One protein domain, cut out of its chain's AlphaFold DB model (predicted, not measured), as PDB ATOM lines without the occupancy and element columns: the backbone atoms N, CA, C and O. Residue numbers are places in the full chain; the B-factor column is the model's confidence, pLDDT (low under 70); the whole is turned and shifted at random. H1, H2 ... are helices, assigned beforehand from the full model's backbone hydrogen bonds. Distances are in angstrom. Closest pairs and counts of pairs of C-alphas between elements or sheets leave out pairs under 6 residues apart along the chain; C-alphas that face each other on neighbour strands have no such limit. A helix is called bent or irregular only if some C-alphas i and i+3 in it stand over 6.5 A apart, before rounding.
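AT A GLANCE: This is residues 64 to 207 of the 353 residues of an uncharacterized protein of Toxocara canis (UniProt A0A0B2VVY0). Two helical hairpins, H6 with the longest helix H7 and H1 with H2, stand at opposite sides of a compact all-helix body, and the short H3 and the kinked H5 lie between them. The short H4 sits off to one side and touches no helix; a long loop, residues 131 to 146, follows it and leads back to H5. The printed part has 144 residues with seven named helices, H1 to H7 in chain order, and no named strand. The radius of gyration of the C-alphas is 15.2 A, and the spans are 45 by 34 by 32 A.

IN THESE COORDINATES: H7 covers residues 184 to 203 and is 29.0 A long, from C-alpha 184 at (134.269, 140.155, 164.871) to C-alpha 203 at (126.658, 160.736, 183.840). H6, residues 166 to 178, measures 18.9 A. H5, residues 147 to 162, measures 21.6 A; it is irregular, with C-alphas 152 and 155 7.6 A apart, and has a kink of 54 degrees near residue 155. H1, residues 64 to 80, is 24.3 A long and begins with C-alpha 64 at (142.720, 162.450, 154.234). H2, residues 91 to 106, is 22.3 A long. H3 is residues 108 to 115, 10.2 A, and H4 is residues 125 to 130, 8.7 A.

HOW THE PARTS SIT: H7 and H6 touch and form a hairpin, running opposite ways at a shallow tilt of 33 degrees, only just short of steep; their closest C-alphas, those of Leu 177 and Arg 187, are 6.3 A apart. With residues 169 to 172 alone, H6 only just touches H3, with 3 pairs of C-alphas within 8 A; the closest are Val 112 and Leu 169, 6.3 A. H3 touches residues 64 to 71 of H1 at a steep tilt of 55 degrees, the closest C-alphas being Ile 67 and Phe 111, 6.4 A. H1 and H2 form the other hairpin, touching at a shallow tilt of 31 degrees, opposite ways, with the C-alphas of Leu 70 and Leu 100 closest at 6.9 A. Residues 97 to 104 of H2 touch residues 155 to 160 of H5 at a steep tilt of 59 degrees; the closest C-alphas, Glu 101 and Ile 159, are 6.0 A apart. H5 and H7 are apart. H4 is close to H7 but not clearly touching, with the C-alphas of Glu 125 and Val 185 closest at 7.4 A. Every O i to N i+4 pair is within hydrogen-bond range in H1, H2, H3, H4, H6 and H7; in H5 it is 10 of 12.

THE WHOLE: The two C-alphas farthest apart, those of Pro 91 and Val 139, are 45.2 A apart. The printed part has no cut. The link from H4 to H5, 16 residues, is long. The mean pLDDT of the printed part is 78.4, and residues 83 to 94, 130 to 142, 180 to 181 and 205 are under 70.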
ATOM      1  N   ASN A  64     142.703 163.668 153.431       86.19
ATOM      2  CA  ASN A  64     142.720 162.450 154.234       86.19
ATOM      3  C   ASN A  64     144.152 161.973 154.528       86.19
ATOM      4  O   ASN A  64     144.461 161.677 155.676       86.19
ATOM      5  N   ASP A  65     145.056 162.002 153.540       86.75
ATOM      6  CA  ASP A  65     146.467 161.629 153.747       86.75
ATOM      7  C   ASP A  65     147.159 162.553 154.754       86.75
ATOM      8  O   ASP A  65     147.985 162.113 155.549       86.75
ATOM      9  N   ARG A  66     146.797 163.842 154.766       87.31
ATOM     10  CA  ARG A  66     147.309 164.802 155.756       87.31
ATOM     11  C   ARG A  66     146.777 164.519 157.158       87.31
ATOM     12  O   ARG A  66     147.532 164.639 158.119       87.31
ATOM     13  N   ILE A  67     145.496 164.163 157.284       88.25
ATOM     14  CA  ILE A  67     144.897 163.773 158.568       88.25
ATOM     15  C   ILE A  67     145.580 162.512 159.094       88.25
ATOM     16  O   ILE A  67     146.037 162.498 160.234       88.25
ATOM     17  N   VAL A  68     145.694 161.490 158.248       90.00
ATOM     18  CA  VAL A  68     146.377 160.230 158.552       90.00
ATOM     19  C   VAL A  68     147.814 160.485 159.000       90.00
ATOM     20  O   VAL A  68     148.190 160.053 160.085       90.00
ATOM     21  N   ALA A  69     148.583 161.275 158.243       89.00
ATOM     22  CA  ALA A  69     149.962 161.605 158.594       89.00
ATOM     23  C   ALA A  69     150.076 162.299 159.962       89.00
ATOM     24  O   ALA A  69     150.988 161.999 160.730       89.00
ATOM     25  N   LEU A  70     149.136 163.187 160.305       88.06
ATOM     26  CA  LEU A  70     149.110 163.848 161.613       88.06
ATOM     27  C   LEU A  70     148.764 162.890 162.758       88.06
ATOM     28  O   LEU A  70     149.329 163.008 163.848       88.06
ATOM     29  N   ILE A  71     147.847 161.944 162.534       89.25
ATOM     30  CA  ILE A  71     147.537 160.907 163.523       89.25
ATOM     31  C   ILE A  71     148.745 159.973 163.690       89.25
ATOM     32  O   ILE A  71     149.112 159.658 164.821       89.25
ATOM     33  N   ASP A  72     149.424 159.600 162.604       89.38
ATOM     34  CA  ASP A  72     150.649 158.795 162.640       89.38
ATOM     35  C   ASP A  72     151.794 159.509 163.362       89.38
ATOM     36  O   ASP A  72     152.514 158.898 164.157       89.38
ATOM     37  N   ASP A  73     151.971 160.810 163.133       87.81
ATOM     38  CA  ASP A  73     152.926 161.641 163.871       87.81
ATOM     39  C   ASP A  73     152.620 161.635 165.370       87.81
ATOM     40  O   ASP A  73     153.529 161.492 166.194       87.81
ATOM     41  N   PHE A  74     151.340 161.721 165.734       88.44
ATOM     42  CA  PHE A  74     150.901 161.629 167.123       88.44
ATOM     43  C   PHE A  74     151.155 160.250 167.730       88.44
ATOM     44  O   PHE A  74     151.687 160.167 168.840       88.44
ATOM     45  N   ILE A  75     150.837 159.171 167.014       87.88
ATOM     46  CA  ILE A  75     151.097 157.805 167.475       87.88
ATOM     47  C   ILE A  75     152.598 157.613 167.698       87.88
ATOM     48  O   ILE A  75     153.004 157.182 168.776       87.88
ATOM     49  N   ARG A  76     153.436 157.997 166.726       87.00
ATOM     50  CA  ARG A  76     154.901 157.920 166.834       87.00
ATOM     51  C   ARG A  76     155.429 158.730 168.013       87.00
ATOM     52  O   ARG A  76     156.279 158.243 168.758       87.00
ATOM     53  N   TYR A  77     154.910 159.939 168.219       84.38
ATOM     54  CA  TYR A  77     155.259 160.760 169.376       84.38
ATOM     55  C   TYR A  77     154.917 160.050 170.695       84.38
ATOM     56  O   TYR A  77     155.774 159.938 171.572       84.38
ATOM     57  N   ARG A  78     153.695 159.519 170.832       81.69
ATOM     58  CA  ARG A  78     153.243 158.843 172.059       81.69
ATOM     59  C   ARG A  78     153.985 157.540 172.331       81.69
ATOM     60  O   ARG A  78     154.293 157.278 173.489       81.69
ATOM     61  N   MET A  79     154.314 156.765 171.300       83.38
ATOM     62  CA  MET A  79     155.107 155.538 171.447       83.38
ATOM     63  C   MET A  79     156.518 155.827 171.965       83.38
ATOM     64  O   MET A  79     157.040 155.079 172.784       83.38
ATOM     65  N   ASN A  80     157.113 156.946 171.549       83.00
ATOM     66  CA  ASN A  80     158.413 157.366 172.060       83.00
ATOM     67  C   ASN A  80     158.334 157.930 173.488       83.00
ATOM     68  O   ASN A  80     159.364 158.006 174.160       83.00
ATOM     69  N   HIS A  81     157.158 158.384 173.945       77.44
ATOM     70  CA  HIS A  81     156.956 159.077 175.227       77.44
ATOM     71  C   HIS A  81     155.761 158.480 176.018       77.44
ATOM     72  O   HIS A  81     154.753 159.168 176.231       77.44
ATOM     73  N   PRO A  82     155.839 157.208 176.466       70.25
ATOM     74  CA  PRO A  82     154.720 156.502 177.103       70.25
ATOM     75  C   PRO A  82     154.353 157.070 178.486       70.25
ATOM     76  O   PRO A  82     153.169 157.262 178.770       70.25
ATOM     77  N   ASP A  83     155.355 157.424 179.297       62.31
ATOM     78  CA  ASP A  83     155.196 157.896 180.685       62.31
ATOM     79  C   ASP A  83     154.865 159.390 180.802       62.31
ATOM     80  O   ASP A  83     154.668 159.920 181.899       62.31
ATOM     81  N   GLU A  84     154.805 160.103 179.675       62.72
ATOM     82  CA  GLU A  84     154.487 161.529 179.641       62.72
ATOM     83  C   GLU A  84     152.963 161.705 179.772       62.72
ATOM     84  O   GLU A  84     152.253 162.076 178.840       62.72
ATOM     85  N   GLY A  85     152.433 161.387 180.956       56.12
ATOM     86  CA  GLY A  85     151.107 161.830 181.369       56.12
ATOM     87  C   GLY A  85     151.083 163.353 181.290       56.12
ATOM     88  O   GLY A  85     151.941 163.994 181.895       56.12
ATOM     89  N   LEU A  86     150.160 163.900 180.491       54.91
ATOM     90  CA  LEU A  86     150.058 165.309 180.096       54.91
ATOM     91  C   LEU A  86     150.484 166.290 181.203       54.91
ATOM     92  O   LEU A  86     149.667 166.783 181.980       54.91
ATOM     93  N   ARG A  87     151.774 166.638 181.238       48.97
ATOM     94  CA  ARG A  87     152.212 167.883 181.859       48.97
ATOM     95  C   ARG A  87     151.967 168.983 180.830       48.97
ATOM     96  O   ARG A  87     152.398 168.833 179.687       48.97
ATOM     97  N   PRO A  88     151.308 170.090 181.203       45.78
ATOM     98  CA  PRO A  88     150.804 171.097 180.265       45.78
ATOM     99  C   PRO A  88     151.888 171.952 179.581       45.78
ATOM    100  O   PRO A  88     151.589 173.041 179.098       45.78
ATOM    101  N   TYR A  89     153.155 171.526 179.536       42.56
ATOM    102  CA  TYR A  89     154.218 172.391 179.034       42.56
ATOM    103  C   TYR A  89     155.387 171.640 178.386       42.56
ATOM    104  O   TYR A  89     156.444 171.437 178.983       42.56
ATOM    105  N   ARG A  90     155.205 171.280 177.109       51.16
ATOM    106  CA  ARG A  90     156.288 170.978 176.160       51.16
ATOM    107  C   ARG A  90     155.987 171.692 174.829       51.16
ATOM    108  O   ARG A  90     155.012 171.342 174.172       51.16
ATOM    109  N   PRO A  91     156.835 172.629 174.367       50.12
ATOM    110  CA  PRO A  91     156.582 173.410 173.147       50.12
ATOM    111  C   PRO A  91     156.417 172.573 171.864       50.12
ATOM    112  O   PRO A  91     155.667 172.958 170.973       50.12
ATOM    113  N   ARG A  92     157.095 171.416 171.768       50.78
ATOM    114  CA  ARG A  92     157.005 170.507 170.606       50.78
ATOM    115  C   ARG A  92     155.693 169.718 170.555       50.78
ATOM    116  O   ARG A  92     155.127 169.592 169.477       50.78
ATOM    117  N   ALA A  93     155.211 169.233 171.701       58.84
ATOM    118  CA  ALA A  93     153.913 168.563 171.798       58.84
ATOM    119  C   ALA A  93     152.772 169.543 171.507       58.84
ATOM    120  O   ALA A  93     151.830 169.191 170.805       58.84
ATOM    121  N   ASN A  94     152.904 170.790 171.976       63.38
ATOM    122  CA  ASN A  94     151.931 171.844 171.706       63.38
ATOM    123  C   ASN A  94     151.790 172.088 170.200       63.38
ATOM    124  O   ASN A  94     150.677 172.076 169.708       63.38
ATOM    125  N   GLY A  95     152.887 172.170 169.438       77.75
ATOM    126  CA  GLY A  95     152.799 172.354 167.984       77.75
ATOM    127  C   GLY A  95     152.012 171.254 167.256       77.75
ATOM    128  O   GLY A  95     151.239 171.563 166.352       77.75
ATOM    129  N   LEU A  96     152.174 169.987 167.658       83.75
ATOM    130  CA  LEU A  96     151.442 168.857 167.074       83.75
ATOM    131  C   LEU A  96     149.977 168.817 167.536       83.75
ATOM    132  O   LEU A  96     149.078 168.644 166.718       83.75
ATOM    133  N   LEU A  97     149.725 169.013 168.833       83.00
ATOM    134  CA  LEU A  97     148.369 169.057 169.389       83.00
ATOM    135  C   LEU A  97     147.575 170.262 168.866       83.00
ATOM    136  O   LEU A  97     146.386 170.124 168.602       83.00
ATOM    137  N   ASP A  98     148.226 171.404 168.642       83.88
ATOM    138  CA  ASP A  98     147.632 172.596 168.032       83.88
ATOM    139  C   ASP A  98     147.295 172.348 166.555       83.88
ATOM    140  O   ASP A  98     146.285 172.838 166.054       83.88
ATOM    141  N   GLN A  99     148.131 171.591 165.833       86.06
ATOM    142  CA  GLN A  99     147.832 171.173 164.460       86.06
ATOM    143  C   GLN A  99     146.649 170.203 164.423       86.06
ATOM    144  O   GLN A  99     145.733 170.408 163.630       86.06
ATOM    145  N   LEU A 100     146.623 169.209 165.317       87.12
ATOM    146  CA  LEU A 100     145.485 168.302 165.471       87.12
ATOM    147  C   LEU A 100     144.208 169.063 165.827       87.12
ATOM    148  O   LEU A 100     143.175 168.842 165.206       87.12
ATOM    149  N   GLU A 101     144.268 170.001 166.770       88.12
ATOM    150  CA  GLU A 101     143.122 170.832 167.124       88.12
ATOM    151  C   GLU A 101     142.619 171.653 165.935       88.12
ATOM    152  O   GLU A 101     141.423 171.648 165.653       88.12
ATOM    153  N   LYS A 102     143.512 172.330 165.205       87.75
ATOM    154  CA  LYS A 102     143.130 173.086 164.002       87.75
ATOM    155  C   LYS A 102     142.475 172.189 162.955       87.75
ATOM    156  O   LYS A 102     141.506 172.614 162.326       87.75
ATOM    157  N   MET A 103     142.973 170.963 162.788       88.31
ATOM    158  CA  MET A 103     142.386 169.979 161.879       88.31
ATOM    159  C   MET A 103     141.003 169.523 162.335       88.31
ATOM    160  O   MET A 103     140.086 169.536 161.521       88.31
ATOM    161  N   VAL A 104     140.822 169.217 163.621       89.19
ATOM    162  CA  VAL A 104     139.518 168.858 164.204       89.19
ATOM    163  C   VAL A 104     138.507 169.997 164.044       89.19
ATOM    164  O   VAL A 104     137.361 169.749 163.682       89.19
ATOM    165  N   LEU A 105     138.919 171.248 164.276       87.81
ATOM    166  CA  LEU A 105     138.041 172.415 164.142       87.81
ATOM    167  C   LEU A 105     137.682 172.730 162.684       87.81
ATOM    168  O   LEU A 105     136.607 173.272 162.436       87.81
ATOM    169  N   SER A 106     138.563 172.415 161.732       87.38
ATOM    170  CA  SER A 106     138.345 172.727 160.313       87.38
ATOM    171  C   SER A 106     137.634 171.605 159.552       87.38
ATOM    172  O   SER A 106     136.835 171.898 158.671       87.38
ATOM    173  N   ASN A 107     137.911 170.339 159.880       88.44
ATOM    174  CA  ASN A 107     137.454 169.165 159.126       88.44
ATOM    175  C   ASN A 107     137.058 168.021 160.075       88.44
ATOM    176  O   ASN A 107     137.697 166.970 160.109       88.44
ATOM    177  N   LEU A 108     136.019 168.237 160.891       87.94
ATOM    178  CA  LEU A 108     135.652 167.292 161.948       87.94
ATOM    179  C   LEU A 108     135.258 165.905 161.417       87.94
ATOM    180  O   LEU A 108     135.716 164.904 161.958       87.94
ATOM    181  N   ASN A 109     134.408 165.840 160.389       87.94
ATOM    182  CA  ASN A 109     133.893 164.564 159.883       87.94
ATOM    183  C   ASN A 109     135.012 163.727 159.258       87.94
ATOM    184  O   ASN A 109     135.201 162.586 159.661       87.94
ATOM    185  N   ASP A 110     135.822 164.331 158.381       88.62
ATOM    186  CA  ASP A 110     136.967 163.653 157.761       88.62
ATOM    187  C   ASP A 110     137.983 163.190 158.815       88.62
ATOM    188  O   ASP A 110     138.560 162.109 158.709       88.62
ATOM    189  N   PHE A 111     138.176 163.988 159.876       91.19
ATOM    190  CA  PHE A 111     139.022 163.595 160.997       91.19
ATOM    191  C   PHE A 111     138.458 162.387 161.744       91.19
ATOM    192  O   PHE A 111     139.205 161.459 162.036       91.19
ATOM    193  N   VAL A 112     137.161 162.385 162.066       89.88
ATOM    194  CA  VAL A 112     136.519 161.268 162.773       89.88
ATOM    195  C   VAL A 112     136.539 159.999 161.918       89.88
ATOM    196  O   VAL A 112     136.861 158.937 162.444       89.88
ATOM    197  N   ASP A 113     136.287 160.101 160.615       88.50
ATOM    198  CA  ASP A 113     136.320 158.963 159.692       88.50
ATOM    199  C   ASP A 113     137.725 158.346 159.599       88.50
ATOM    200  O   ASP A 113     137.897 157.128 159.739       88.50
ATOM    201  N   ALA A 114     138.759 159.183 159.465       88.75
ATOM    202  CA  ALA A 114     140.147 158.732 159.518       88.75
ATOM    203  C   ALA A 114     140.496 158.137 160.893       88.75
ATOM    204  O   ALA A 114     141.112 157.078 160.979       88.75
ATOM    205  N   PHE A 115     140.049 158.761 161.984       90.25
ATOM    206  CA  PHE A 115     140.327 158.308 163.346       90.25
ATOM    207  C   PHE A 115     139.687 156.948 163.675       90.25
ATOM    208  O   PHE A 115     140.261 156.156 164.423       90.25
ATOM    209  N   LEU A 116     138.521 156.653 163.092       88.75
ATOM    210  CA  LEU A 116     137.819 155.369 163.207       88.75
ATOM    211  C   LEU A 116     138.326 154.293 162.236       88.75
ATOM    212  O   LEU A 116     137.855 153.145 162.280       88.75
ATOM    213  N   SER A 117     139.270 154.637 161.362       85.69
ATOM    214  CA  SER A 117     139.877 153.681 160.442       85.69
ATOM    215  C   SER A 117     140.746 152.658 161.184       85.69
ATOM    216  O   SER A 117     141.212 152.872 162.305       85.69
ATOM    217  N   ASP A 118     140.909 151.503 160.548       82.81
ATOM    218  CA  ASP A 118     141.726 150.387 161.022       82.81
ATOM    219  C   ASP A 118     143.199 150.821 161.169       82.81
ATOM    220  O   ASP A 118     143.848 151.194 160.193       82.81
ATOM    221  N   GLY A 119     143.731 150.766 162.391       79.94
ATOM    222  CA  GLY A 119     145.122 151.085 162.725       79.94
ATOM    223  C   GLY A 119     145.282 152.247 163.706       79.94
ATOM    224  O   GLY A 119     146.363 152.398 164.281       79.94
ATOM    225  N   TYR A 120     144.214 153.026 163.916       86.44
ATOM    226  CA  TYR A 120     144.200 154.231 164.753       86.44
ATOM    227  C   TYR A 120     143.450 153.995 166.073       86.44
ATOM    228  O   TYR A 120     143.978 153.330 166.965       86.44
ATOM    229  N   LEU A 121     142.222 154.518 166.232       85.56
ATOM    230  CA  LEU A 121     141.419 154.252 167.433       85.56
ATOM    231  C   LEU A 121     141.042 152.770 167.527       85.56
ATOM    232  O   LEU A 121     141.009 152.197 168.621       85.56
ATOM    233  N   ILE A 122     140.739 152.167 166.376       85.44
ATOM    234  CA  ILE A 122     140.432 150.749 166.254       85.44
ATOM    235  C   ILE A 122     141.696 150.027 165.812       85.44
ATOM    236  O   ILE A 122     142.209 150.269 164.724       85.44
ATOM    237  N   MET A 123     142.206 149.149 166.670       81.56
ATOM    238  CA  MET A 123     143.446 148.431 166.419       81.56
ATOM    239  C   MET A 123     143.228 147.295 165.421       81.56
ATOM    240  O   MET A 123     142.233 146.564 165.491       81.56
ATOM    241  N   ASN A 124     144.211 147.088 164.552       81.62
ATOM    242  CA  ASN A 124     144.216 145.982 163.598       81.62
ATOM    243  C   ASN A 124     144.530 144.660 164.298       81.62
ATOM    244  O   ASN A 124     145.121 144.633 165.378       81.62
ATOM    245  N   GLU A 125     144.207 143.536 163.654       73.19
ATOM    246  CA  GLU A 125     144.492 142.201 164.204       73.19
ATOM    247  C   GLU A 125     145.987 141.991 164.499       73.19
ATOM    248  O   GLU A 125     146.341 141.282 165.434       73.19
ATOM    249  N   ASN A 126     146.875 142.640 163.742       72.69
ATOM    250  CA  ASN A 126     148.321 142.611 163.986       72.69
ATOM    251  C   ASN A 126     148.686 143.375 165.265       72.69
ATOM    252  O   ASN A 126     149.298 142.807 166.159       72.69
ATOM    253  N   GLN A 127     148.210 144.615 165.402       77.38
ATOM    254  CA  GLN A 127     148.453 145.439 166.591       77.38
ATOM    255  C   GLN A 127     147.876 144.795 167.858       77.38
ATOM    256  O   GLN A 127     148.482 144.877 168.919       77.38
ATOM    257  N   LEU A 128     146.725 144.121 167.756       73.12
ATOM    258  CA  LEU A 128     146.115 143.419 168.886       73.12
ATOM    259  C   LEU A 128     146.931 142.190 169.321       73.12
ATOM    260  O   LEU A 128     147.011 141.908 170.519       73.12
ATOM    261  N   ARG A 129     147.530 141.476 168.357       72.00
ATOM    262  CA  ARG A 129     148.463 140.370 168.616       72.00
ATOM    263  C   ARG A 129     149.739 140.875 169.283       72.00
ATOM    264  O   ARG A 129     150.118 140.344 170.320       72.00
ATOM    265  N   ASP A 130     150.327 141.936 168.742       67.50
ATOM    266  CA  ASP A 130     151.575 142.517 169.249       67.50
ATOM    267  C   ASP A 130     151.400 143.151 170.637       67.50
ATOM    268  O   ASP A 130     152.300 143.095 171.472       67.50
ATOM    269  N   ALA A 131     150.219 143.706 170.921       61.22
ATOM    270  CA  ALA A 131     149.899 144.303 172.213       61.22
ATOM    271  C   ALA A 131     149.498 143.275 173.296       61.22
ATOM    272  O   ALA A 131     149.210 143.679 174.419       61.22
ATOM    273  N   ALA A 132     149.441 141.970 172.983       58.12
ATOM    274  CA  ALA A 132     148.943 140.908 173.872       58.12
ATOM    275  C   ALA A 132     147.517 141.156 174.432       58.12
ATOM    276  O   ALA A 132     147.112 140.582 175.441       58.12
ATOM    277  N   MET A 133     146.716 141.994 173.761       57.09
ATOM    278  CA  MET A 133     145.386 142.420 174.233       57.09
ATOM    279  C   MET A 133     144.245 141.537 173.710       57.09
ATOM    280  O   MET A 133     143.084 141.751 174.063       57.09
ATOM    281  N   SER A 134     144.552 140.543 172.870       52.41
ATOM    282  CA  SER A 134     143.561 139.617 172.305       52.41
ATOM    283  C   SER A 134     142.967 138.647 173.338       52.41
ATOM    284  O   SER A 134     141.926 138.049 173.067       52.41
ATOM    285  N   GLU A 135     143.602 138.485 174.503       50.06
ATOM    286  CA  GLU A 135     143.256 137.456 175.497       50.06
ATOM    287  C   GLU A 135     142.531 137.997 176.739       50.06
ATOM    288  O   GLU A 135     142.033 137.221 177.548       50.06
ATOM    289  N   GLN A 136     142.381 139.319 176.885       50.75
ATOM    290  CA  GLN A 136     141.691 139.939 178.033       50.75
ATOM    291  C   GLN A 136     140.155 139.900 177.923       50.75
ATOM    292  O   GLN A 136     139.452 140.718 178.518       50.75
ATOM    293  N   THR A 137     139.606 138.974 177.137       50.34
ATOM    294  CA  THR A 137     138.161 138.774 177.068       50.34
ATOM    295  C   THR A 137     137.672 138.139 178.360       50.34
ATOM    296  O   THR A 137     138.053 137.016 178.686       50.34
ATOM    297  N   ASP A 138     136.787 138.844 179.061       48.56
ATOM    298  CA  ASP A 138     136.027 138.283 180.174       48.56
ATOM    299  C   ASP A 138     135.203 137.067 179.697       48.56
ATOM    300  O   ASP A 138     134.925 136.916 178.502       48.56
ATOM    301  N   VAL A 139     134.748 136.219 180.622       49.44
ATOM    302  CA  VAL A 139     134.044 134.932 180.387       49.44
ATOM    303  C   VAL A 139     132.791 135.068 179.484       49.44
ATOM    304  O   VAL A 139     132.250 134.084 178.984       49.44
ATOM    305  N   LYS A 140     132.332 136.302 179.226       51.47
ATOM    306  CA  LYS A 140     131.197 136.668 178.357       51.47
ATOM    307  C   LYS A 140     131.575 137.171 176.953       51.47
ATOM    308  O   LYS A 140     130.672 137.513 176.192       51.47
ATOM    309  N   GLY A 141     132.859 137.235 176.593       57.75
ATOM    310  CA  GLY A 141     133.310 137.704 175.275       57.75
ATOM    311  C   GLY A 141     133.159 139.215 175.044       57.75
ATOM    312  O   GLY A 141     133.156 139.656 173.893       57.75
ATOM    313  N   ILE A 142     133.024 139.999 176.120       61.69
ATOM    314  CA  ILE A 142     132.944 141.465 176.091       61.69
ATOM    315  C   ILE A 142     134.375 142.012 176.163       61.69
ATOM    316  O   ILE A 142     135.150 141.607 177.027       61.69
ATOM    317  N   TRP A 143     134.739 142.898 175.233       70.94
ATOM    318  CA  TRP A 143     136.035 143.574 175.249       70.94
ATOM    319  C   TRP A 143     135.904 144.901 175.991       70.94
ATOM    320  O   TRP A 143     135.106 145.755 175.607       70.94
ATOM    321  N   HIS A 144     136.697 145.074 177.045       73.88
ATOM    322  CA  HIS A 144     136.774 146.331 177.777       73.88
ATOM    323  C   HIS A 144     137.972 147.141 177.294       73.88
ATOM    324  O   HIS A 144     139.076 146.611 177.176       73.88
ATOM    325  N   VAL A 145     137.762 148.440 177.059       81.31
ATOM    326  CA  VAL A 145     138.836 149.347 176.640       81.31
ATOM    327  C   VAL A 145     139.905 149.413 177.745       81.31
ATOM    328  O   VAL A 145     139.598 149.861 178.855       81.31
ATOM    329  N   PRO A 146     141.162 149.034 177.476       81.31
ATOM    330  CA  PRO A 146     142.236 149.054 178.467       81.31
ATOM    331  C   PRO A 146     142.551 150.472 178.957       81.31
ATOM    332  O   PRO A 146     142.534 151.420 178.173       81.31
ATOM    333  N   ALA A 147     142.900 150.629 180.239       78.19
ATOM    334  CA  ALA A 147     143.254 151.936 180.806       78.19
ATOM    335  C   ALA A 147     144.456 152.576 180.086       78.19
ATOM    336  O   ALA A 147     144.455 153.775 179.823       78.19
ATOM    337  N   THR A 148     145.439 151.767 179.684       79.75
ATOM    338  CA  THR A 148     146.602 152.213 178.906       79.75
ATOM    339  C   THR A 148     146.190 152.847 177.579       79.75
ATOM    340  O   THR A 148     146.701 153.902 177.217       79.75
ATOM    341  N   LEU A 149     145.210 152.257 176.884       82.81
ATOM    342  CA  LEU A 149     144.703 152.776 175.613       82.81
ATOM    343  C   LEU A 149     143.882 154.063 175.811       82.81
ATOM    344  O   LEU A 149     143.962 154.987 175.004       82.81
ATOM    345  N   GLN A 150     143.140 154.161 176.915       85.06
ATOM    346  CA  GLN A 150     142.425 155.387 177.282       85.06
ATOM    347  C   GLN A 150     143.398 156.539 177.560       85.06
ATOM    348  O   GLN A 150     143.215 157.632 177.032       85.06
ATOM    349  N   LEU A 151     144.460 156.290 178.334       81.81
ATOM    350  CA  LEU A 151     145.513 157.273 178.618       81.81
ATOM    351  C   LEU A 151     146.330 157.630 177.371       81.81
ATOM    352  O   LEU A 151     146.808 158.758 177.237       81.81
ATOM    353  N   PHE A 152     146.484 156.692 176.439       84.19
ATOM    354  CA  PHE A 152     147.136 156.944 175.159       84.19
ATOM    355  C   PHE A 152     146.395 158.023 174.357       84.19
ATOM    356  O   PHE A 152     147.012 159.013 173.956       84.19
ATOM    357  N   TRP A 153     145.074 157.870 174.209       88.19
ATOM    358  CA  TRP A 153     144.210 158.748 173.408       88.19
ATOM    359  C   TRP A 153     143.606 159.938 174.168       88.19
ATOM    360  O   TRP A 153     142.980 160.809 173.559       88.19
ATOM    361  N   GLN A 154     143.824 160.037 175.479       86.06
ATOM    362  CA  GLN A 154     143.304 161.114 176.328       86.06
ATOM    363  C   GLN A 154     143.554 162.548 175.798       86.06
ATOM    364  O   GLN A 154     142.626 163.357 175.883       86.06
ATOM    365  N   PRO A 155     144.713 162.896 175.198       84.44
ATOM    366  CA  PRO A 155     144.922 164.224 174.611       84.44
ATOM    367  C   PRO A 155     143.969 164.517 173.443       84.44
ATOM    368  O   PRO A 155     143.388 165.599 173.372       84.44
ATOM    369  N   VAL A 156     143.752 163.535 172.563       87.56
ATOM    370  CA  VAL A 156     142.842 163.655 171.414       87.56
ATOM    371  C   VAL A 156     141.398 163.774 171.897       87.56
ATOM    372  O   VAL A 156     140.670 164.655 171.443       87.56
ATOM    373  N   PHE A 157     140.998 162.985 172.899       87.94
ATOM    374  CA  PHE A 157     139.679 163.131 173.523       87.94
ATOM    375  C   PHE A 157     139.487 164.496 174.193       87.94
ATOM    376  O   PHE A 157     138.395 165.054 174.124       87.94
ATOM    377  N   SER A 158     140.532 165.076 174.793       85.31
ATOM    378  CA  SER A 158     140.470 166.432 175.351       85.31
ATOM    379  C   SER A 158     140.256 167.491 174.265       85.31
ATOM    380  O   SER A 158     139.471 168.420 174.466       85.31
ATOM    381  N   ILE A 159     140.918 167.348 173.112       85.38
ATOM    382  CA  ILE A 159     140.717 168.223 171.948       85.38
ATOM    383  C   ILE A 159     139.276 168.093 171.437       85.38
ATOM    384  O   ILE A 159     138.588 169.102 171.286       85.38
ATOM    385  N   LEU A 160     138.786 166.864 171.253       86.56
ATOM    386  CA  LEU A 160     137.410 166.602 170.818       86.56
ATOM    387  C   LEU A 160     136.374 167.135 171.816       86.56
ATOM    388  O   LEU A 160     135.344 167.666 171.406       86.56
ATOM    389  N   ASN A 161     136.644 167.042 173.121       86.50
ATOM    390  CA  ASN A 161     135.779 167.604 174.157       86.50
ATOM    391  C   ASN A 161     135.697 169.132 174.043       86.50
ATOM    392  O   ASN A 161     134.603 169.696 174.033       86.50
ATOM    393  N   ARG A 162     136.844 169.809 173.888       84.06
ATOM    394  CA  ARG A 162     136.895 171.267 173.694       84.06
ATOM    395  C   ARG A 162     136.190 171.698 172.405       84.06
ATOM    396  O   ARG A 162     135.510 172.720 172.405       84.06
ATOM    397  N   ALA A 163     136.288 170.892 171.350       83.62
ATOM    398  CA  ALA A 163     135.591 171.099 170.083       83.62
ATOM    399  C   ALA A 163     134.098 170.701 170.108       83.62
ATOM    400  O   ALA A 163     133.425 170.838 169.091       83.62
ATOM    401  N   LYS A 164     133.560 170.210 171.240       84.88
ATOM    402  CA  LYS A 164     132.190 169.659 171.365       84.88
ATOM    403  C   LYS A 164     131.880 168.547 170.347       84.88
ATOM    404  O   LYS A 164     130.734 168.350 169.957       84.88
ATOM    405  N   ALA A 165     132.907 167.805 169.949       86.12
ATOM    406  CA  ALA A 165     132.865 166.791 168.901       86.12
ATOM    407  C   ALA A 165     132.666 165.357 169.421       86.12
ATOM    408  O   ALA A 165     132.419 164.441 168.637       86.12
ATOM    409  N   LEU A 166     132.756 165.135 170.736       86.50
ATOM    410  CA  LEU A 166     132.560 163.807 171.331       86.50
ATOM    411  C   LEU A 166     131.182 163.172 171.012       86.50
ATOM    412  O   LEU A 166     131.152 161.963 170.779       86.50
ATOM    413  N   PRO A 167     130.056 163.922 170.971       86.38
ATOM    414  CA  PRO A 167     128.765 163.393 170.515       86.38
ATOM    415  C   PRO A 167     128.796 162.840 169.090       86.38
ATOM    416  O   PRO A 167     128.214 161.791 168.818       86.38
ATOM    417  N   GLU A 168     129.490 163.537 168.187       87.31
ATOM    418  CA  GLU A 168     129.621 163.124 166.792       87.31
ATOM    419  C   GLU A 168     130.471 161.858 166.693       87.31
ATOM    420  O   GLU A 168     130.067 160.907 166.035       87.31
ATOM    421  N   LEU A 169     131.575 161.783 167.443       89.12
ATOM    422  CA  LEU A 169     132.381 160.565 167.532       89.12
ATOM    423  C   LEU A 169     131.558 159.366 168.032       89.12
ATOM    424  O   LEU A 169     131.626 158.292 167.439       89.12
ATOM    425  N   LEU A 170     130.754 159.538 169.092       88.25
ATOM    426  CA  LEU A 170     129.868 158.478 169.583       88.25
ATOM    427  C   LEU A 170     128.887 158.031 168.495       88.25
ATOM    428  O   LEU A 170     128.691 156.835 168.287       88.25
ATOM    429  N   TYR A 171     128.272 158.980 167.791       88.06
ATOM    430  CA  TYR A 171     127.367 158.652 166.702       88.06
ATOM    431  C   TYR A 171     128.074 157.871 165.586       88.06
ATOM    432  O   TYR A 171     127.558 156.836 165.167       88.06
ATOM    433  N   GLN A 172     129.255 158.313 165.148       87.81
ATOM    434  CA  GLN A 172     130.020 157.642 164.096       87.81
ATOM    435  C   GLN A 172     130.501 156.247 164.522       87.81
ATOM    436  O   GLN A 172     130.481 155.324 163.713       87.81
ATOM    437  N   LEU A 173     130.819 156.033 165.803       88.00
ATOM    438  CA  LEU A 173     131.095 154.697 166.341       88.00
ATOM    439  C   LEU A 173     129.884 153.758 166.217       88.00
ATOM    440  O   LEU A 173     130.034 152.601 165.820       88.00
ATOM    441  N   VAL A 174     128.675 154.244 166.522       85.81
ATOM    442  CA  VAL A 174     127.441 153.451 166.366       85.81
ATOM    443  C   VAL A 174     127.126 153.209 164.887       85.81
ATOM    444  O   VAL A 174     126.704 152.113 164.528       85.81
ATOM    445  N   VAL A 175     127.376 154.183 164.009       87.69
ATOM    446  CA  VAL A 175     127.246 153.999 162.554       87.69
ATOM    447  C   VAL A 175     128.234 152.945 162.046       87.69
ATOM    448  O   VAL A 175     127.838 152.046 161.305       87.69
ATOM    449  N   ALA A 176     129.488 152.986 162.500       84.69
ATOM    450  CA  ALA A 176     130.516 152.015 162.136       84.69
ATOM    451  C   ALA A 176     130.182 150.585 162.601       84.69
ATOM    452  O   ALA A 176     130.598 149.626 161.954       84.69
ATOM    453  N   LEU A 177     129.405 150.420 163.680       83.69
ATOM    454  CA  LEU A 177     128.892 149.112 164.113       83.69
ATOM    455  C   LEU A 177     127.840 148.526 163.162       83.69
ATOM    456  O   LEU A 177     127.708 147.302 163.105       83.69
ATOM    457  N   GLY A 178     127.099 149.381 162.451       77.19
ATOM    458  CA  GLY A 178     126.060 148.989 161.495       77.19
ATOM    459  C   GLY A 178     126.552 148.773 160.071       77.19
ATOM    460  O   GLY A 178     125.818 148.234 159.244       77.19
ATOM    461  N   ALA A 179     127.789 149.172 159.770       77.50
ATOM    462  CA  ALA A 179     128.407 148.879 158.489       77.50
ATOM    463  C   ALA A 179     128.600 147.358 158.329       77.50
ATOM    464  O   ALA A 179     128.958 146.651 159.269       77.50
ATOM    465  N   SER A 180     128.363 146.832 157.129       69.19
ATOM    466  CA  SER A 180     128.623 145.432 156.775       69.19
ATOM    467  C   SER A 180     129.611 145.401 155.604       69.19
ATOM    468  O   SER A 180     129.382 146.152 154.654       69.19
ATOM    469  N   PRO A 181     130.679 144.572 155.612       66.50
ATOM    470  CA  PRO A 181     131.073 143.581 156.622       66.50
ATOM    471  C   PRO A 181     132.030 144.142 157.693       66.50
ATOM    472  O   PRO A 181     133.065 144.722 157.380       66.50
ATOM    473  N   VAL A 182     131.739 143.889 158.972       72.00
ATOM    474  CA  VAL A 182     132.636 144.220 160.097       72.00
ATOM    475  C   VAL A 182     133.192 142.933 160.703       72.00
ATOM    476  O   VAL A 182     132.428 142.033 161.065       72.00
ATOM    477  N   THR A 183     134.521 142.835 160.826       79.19
ATOM    478  CA  THR A 183     135.184 141.691 161.473       79.19
ATOM    479  C   THR A 183     134.751 141.583 162.937       79.19
ATOM    480  O   THR A 183     134.474 142.580 163.605       79.19
ATOM    481  N   ASN A 184     134.688 140.361 163.478       76.94
ATOM    482  CA  ASN A 184     134.269 140.155 164.871       76.94
ATOM    483  C   ASN A 184     135.169 140.912 165.866       76.94
ATOM    484  O   ASN A 184     134.683 141.395 166.886       76.94
ATOM    485  N   VAL A 185     136.463 141.044 165.555       78.19
ATOM    486  CA  VAL A 185     137.441 141.781 166.367       78.19
ATOM    487  C   VAL A 185     137.153 143.284 166.344       78.19
ATOM    488  O   VAL A 185     137.049 143.898 167.408       78.19
ATOM    489  N   ARG A 186     136.933 143.867 165.157       83.38
ATOM    490  CA  ARG A 186     136.546 145.278 165.003       83.38
ATOM    491  C   ARG A 186     135.228 145.577 165.715       83.38
ATOM    492  O   ARG A 186     135.143 146.549 166.461       83.38
ATOM    493  N   ARG A 187     134.228 144.701 165.571       82.06
ATOM    494  CA  ARG A 187     132.928 144.835 166.250       82.06
ATOM    495  C   ARG A 187     133.087 144.921 167.767       82.06
ATOM    496  O   ARG A 187     132.504 145.802 168.385       82.06
ATOM    497  N   ARG A 188     133.889 144.037 168.371       80.19
ATOM    498  CA  ARG A 188     134.122 144.029 169.827       80.19
ATOM    499  C   ARG A 188     134.783 145.317 170.317       80.19
ATOM    500  O   ARG A 188     134.359 145.853 171.335       80.19
ATOM    501  N   GLN A 189     135.777 145.822 169.585       84.06
ATOM    502  CA  GLN A 189     136.449 147.078 169.928       84.06
ATOM    503  C   GLN A 189     135.498 148.273 169.868       84.06
ATOM    504  O   GLN A 189     135.442 149.070 170.803       84.06
ATOM    505  N   LEU A 190     134.709 148.361 168.795       86.00
ATOM    506  CA  LEU A 190     133.698 149.401 168.630       86.00
ATOM    507  C   LEU A 190     132.657 149.359 169.759       86.00
ATOM    508  O   LEU A 190     132.360 150.398 170.340       86.00
ATOM    509  N   VAL A 191     132.155 148.173 170.129       84.06
ATOM    510  CA  VAL A 191     131.225 148.024 171.264       84.06
ATOM    511  C   VAL A 191     131.854 148.514 172.566       84.06
ATOM    512  O   VAL A 191     131.208 149.269 173.283       84.06
ATOM    513  N   GLY A 192     133.107 148.151 172.856       83.88
ATOM    514  CA  GLY A 192     133.781 148.592 174.081       83.88
ATOM    515  C   GLY A 192     133.974 150.111 174.158       83.88
ATOM    516  O   GLY A 192     133.797 150.704 175.224       83.88
ATOM    517  N   TRP A 193     134.296 150.762 173.035       87.56
ATOM    518  CA  TRP A 193     134.387 152.224 172.975       87.56
ATOM    519  C   TRP A 193     133.023 152.901 173.116       87.56
ATOM    520  O   TRP A 193     132.913 153.879 173.855       87.56
ATOM    521  N   VAL A 194     131.983 152.371 172.461       87.50
ATOM    522  CA  VAL A 194     130.617 152.896 172.593       87.50
ATOM    523  C   VAL A 194     130.116 152.755 174.025       87.50
ATOM    524  O   VAL A 194     129.609 153.728 174.564       87.50
ATOM    525  N   ASP A 195     130.300 151.595 174.651       83.88
ATOM    526  CA  ASP A 195     129.948 151.337 176.050       83.88
ATOM    527  C   ASP A 195     130.590 152.378 176.982       83.88
ATOM    528  O   ASP A 195     129.911 153.125 177.689       83.88
ATOM    529  N   ARG A 196     131.912 152.555 176.862       84.62
ATOM    530  CA  ARG A 196     132.656 153.524 177.675       84.62
ATOM    531  C   ARG A 196     132.202 154.968 177.455       84.62
ATOM    532  O   ARG A 196     132.110 155.734 178.417       84.62
ATOM    533  N   MET A 197     131.969 155.363 176.205       84.94
ATOM    534  CA  MET A 197     131.519 156.718 175.884       84.94
ATOM    535  C   MET A 197     130.079 156.946 176.345       84.94
ATOM    536  O   MET A 197     129.799 157.998 176.912       84.94
ATOM    537  N   LEU A 198     129.183 155.972 176.162       83.50
ATOM    538  CA  LEU A 198     127.808 156.035 176.653       83.50
ATOM    539  C   LEU A 198     127.777 156.187 178.168       83.50
ATOM    540  O   LEU A 198     127.087 157.079 178.651       83.50
ATOM    541  N   ASP A 199     128.559 155.404 178.908       83.38
ATOM    542  CA  ASP A 199     128.664 155.549 180.359       83.38
ATOM    543  C   ASP A 199     129.121 156.960 180.744       83.38
ATOM    544  O   ASP A 199     128.468 157.619 181.553       83.38
ATOM    545  N   ALA A 200     130.183 157.484 180.127       83.44
ATOM    546  CA  ALA A 200     130.640 158.851 180.390       83.44
ATOM    547  C   ALA A 200     129.545 159.894 180.093       83.44
ATOM    548  O   ALA A 200     129.320 160.822 180.875       83.44
ATOM    549  N   PHE A 201     128.813 159.712 178.992       82.81
ATOM    550  CA  PHE A 201     127.760 160.627 178.587       82.81
ATOM    551  C   PHE A 201     126.492 160.534 179.424       82.81
ATOM    552  O   PHE A 201     125.864 161.564 179.634       82.81
ATOM    553  N   LEU A 202     126.120 159.357 179.925       78.69
ATOM    554  CA  LEU A 202     124.946 159.162 180.779       78.69
ATOM    555  C   LEU A 202     125.087 159.890 182.122       78.69
ATOM    556  O   LEU A 202     124.090 160.401 182.652       78.69
ATOM    557  N   HIS A 203     126.314 159.971 182.640       77.94
ATOM    558  CA  HIS A 203     126.658 160.736 183.840       77.94
ATOM    559  C   HIS A 203     126.816 162.242 183.558       77.94
ATOM    560  O   HIS A 203     126.670 163.057 184.467       77.94
ATOM    561  N   SER A 204     127.060 162.628 182.304       74.38
ATOM    562  CA  SER A 204     127.133 164.027 181.868       74.38
ATOM    563  C   SER A 204     125.774 164.550 181.362       74.38
ATOM    564  O   SER A 204     124.920 163.790 180.918       74.38
ATOM    565  N   GLN A 205     125.546 165.865 181.375       65.56
ATOM    566  CA  GLN A 205     124.366 166.487 180.738       65.56
ATOM    567  C   GLN A 205     124.702 167.126 179.379       65.56
ATOM    568  O   GLN A 205     124.065 168.087 178.962       65.56
ATOM    569  N   GLN A 206     125.739 166.640 178.694       70.81
ATOM    570  CA  GLN A 206     126.274 167.315 177.505       70.81
ATOM    571  C   GLN A 206     125.482 167.053 176.213       70.81
ATOM    572  O   GLN A 206     125.612 167.825 175.267       70.81
ATOM    573  N   LEU A 207     124.675 165.988 176.159       77.56
ATOM    574  CA  LEU A 207     123.919 165.588 174.966       77.56
ATOM    575  C   LEU A 207     122.492 166.143 174.978       77.56
ATOM    576  O   LEU A 207     121.786 166.029 175.983       77.56
TER     577      LEU A 207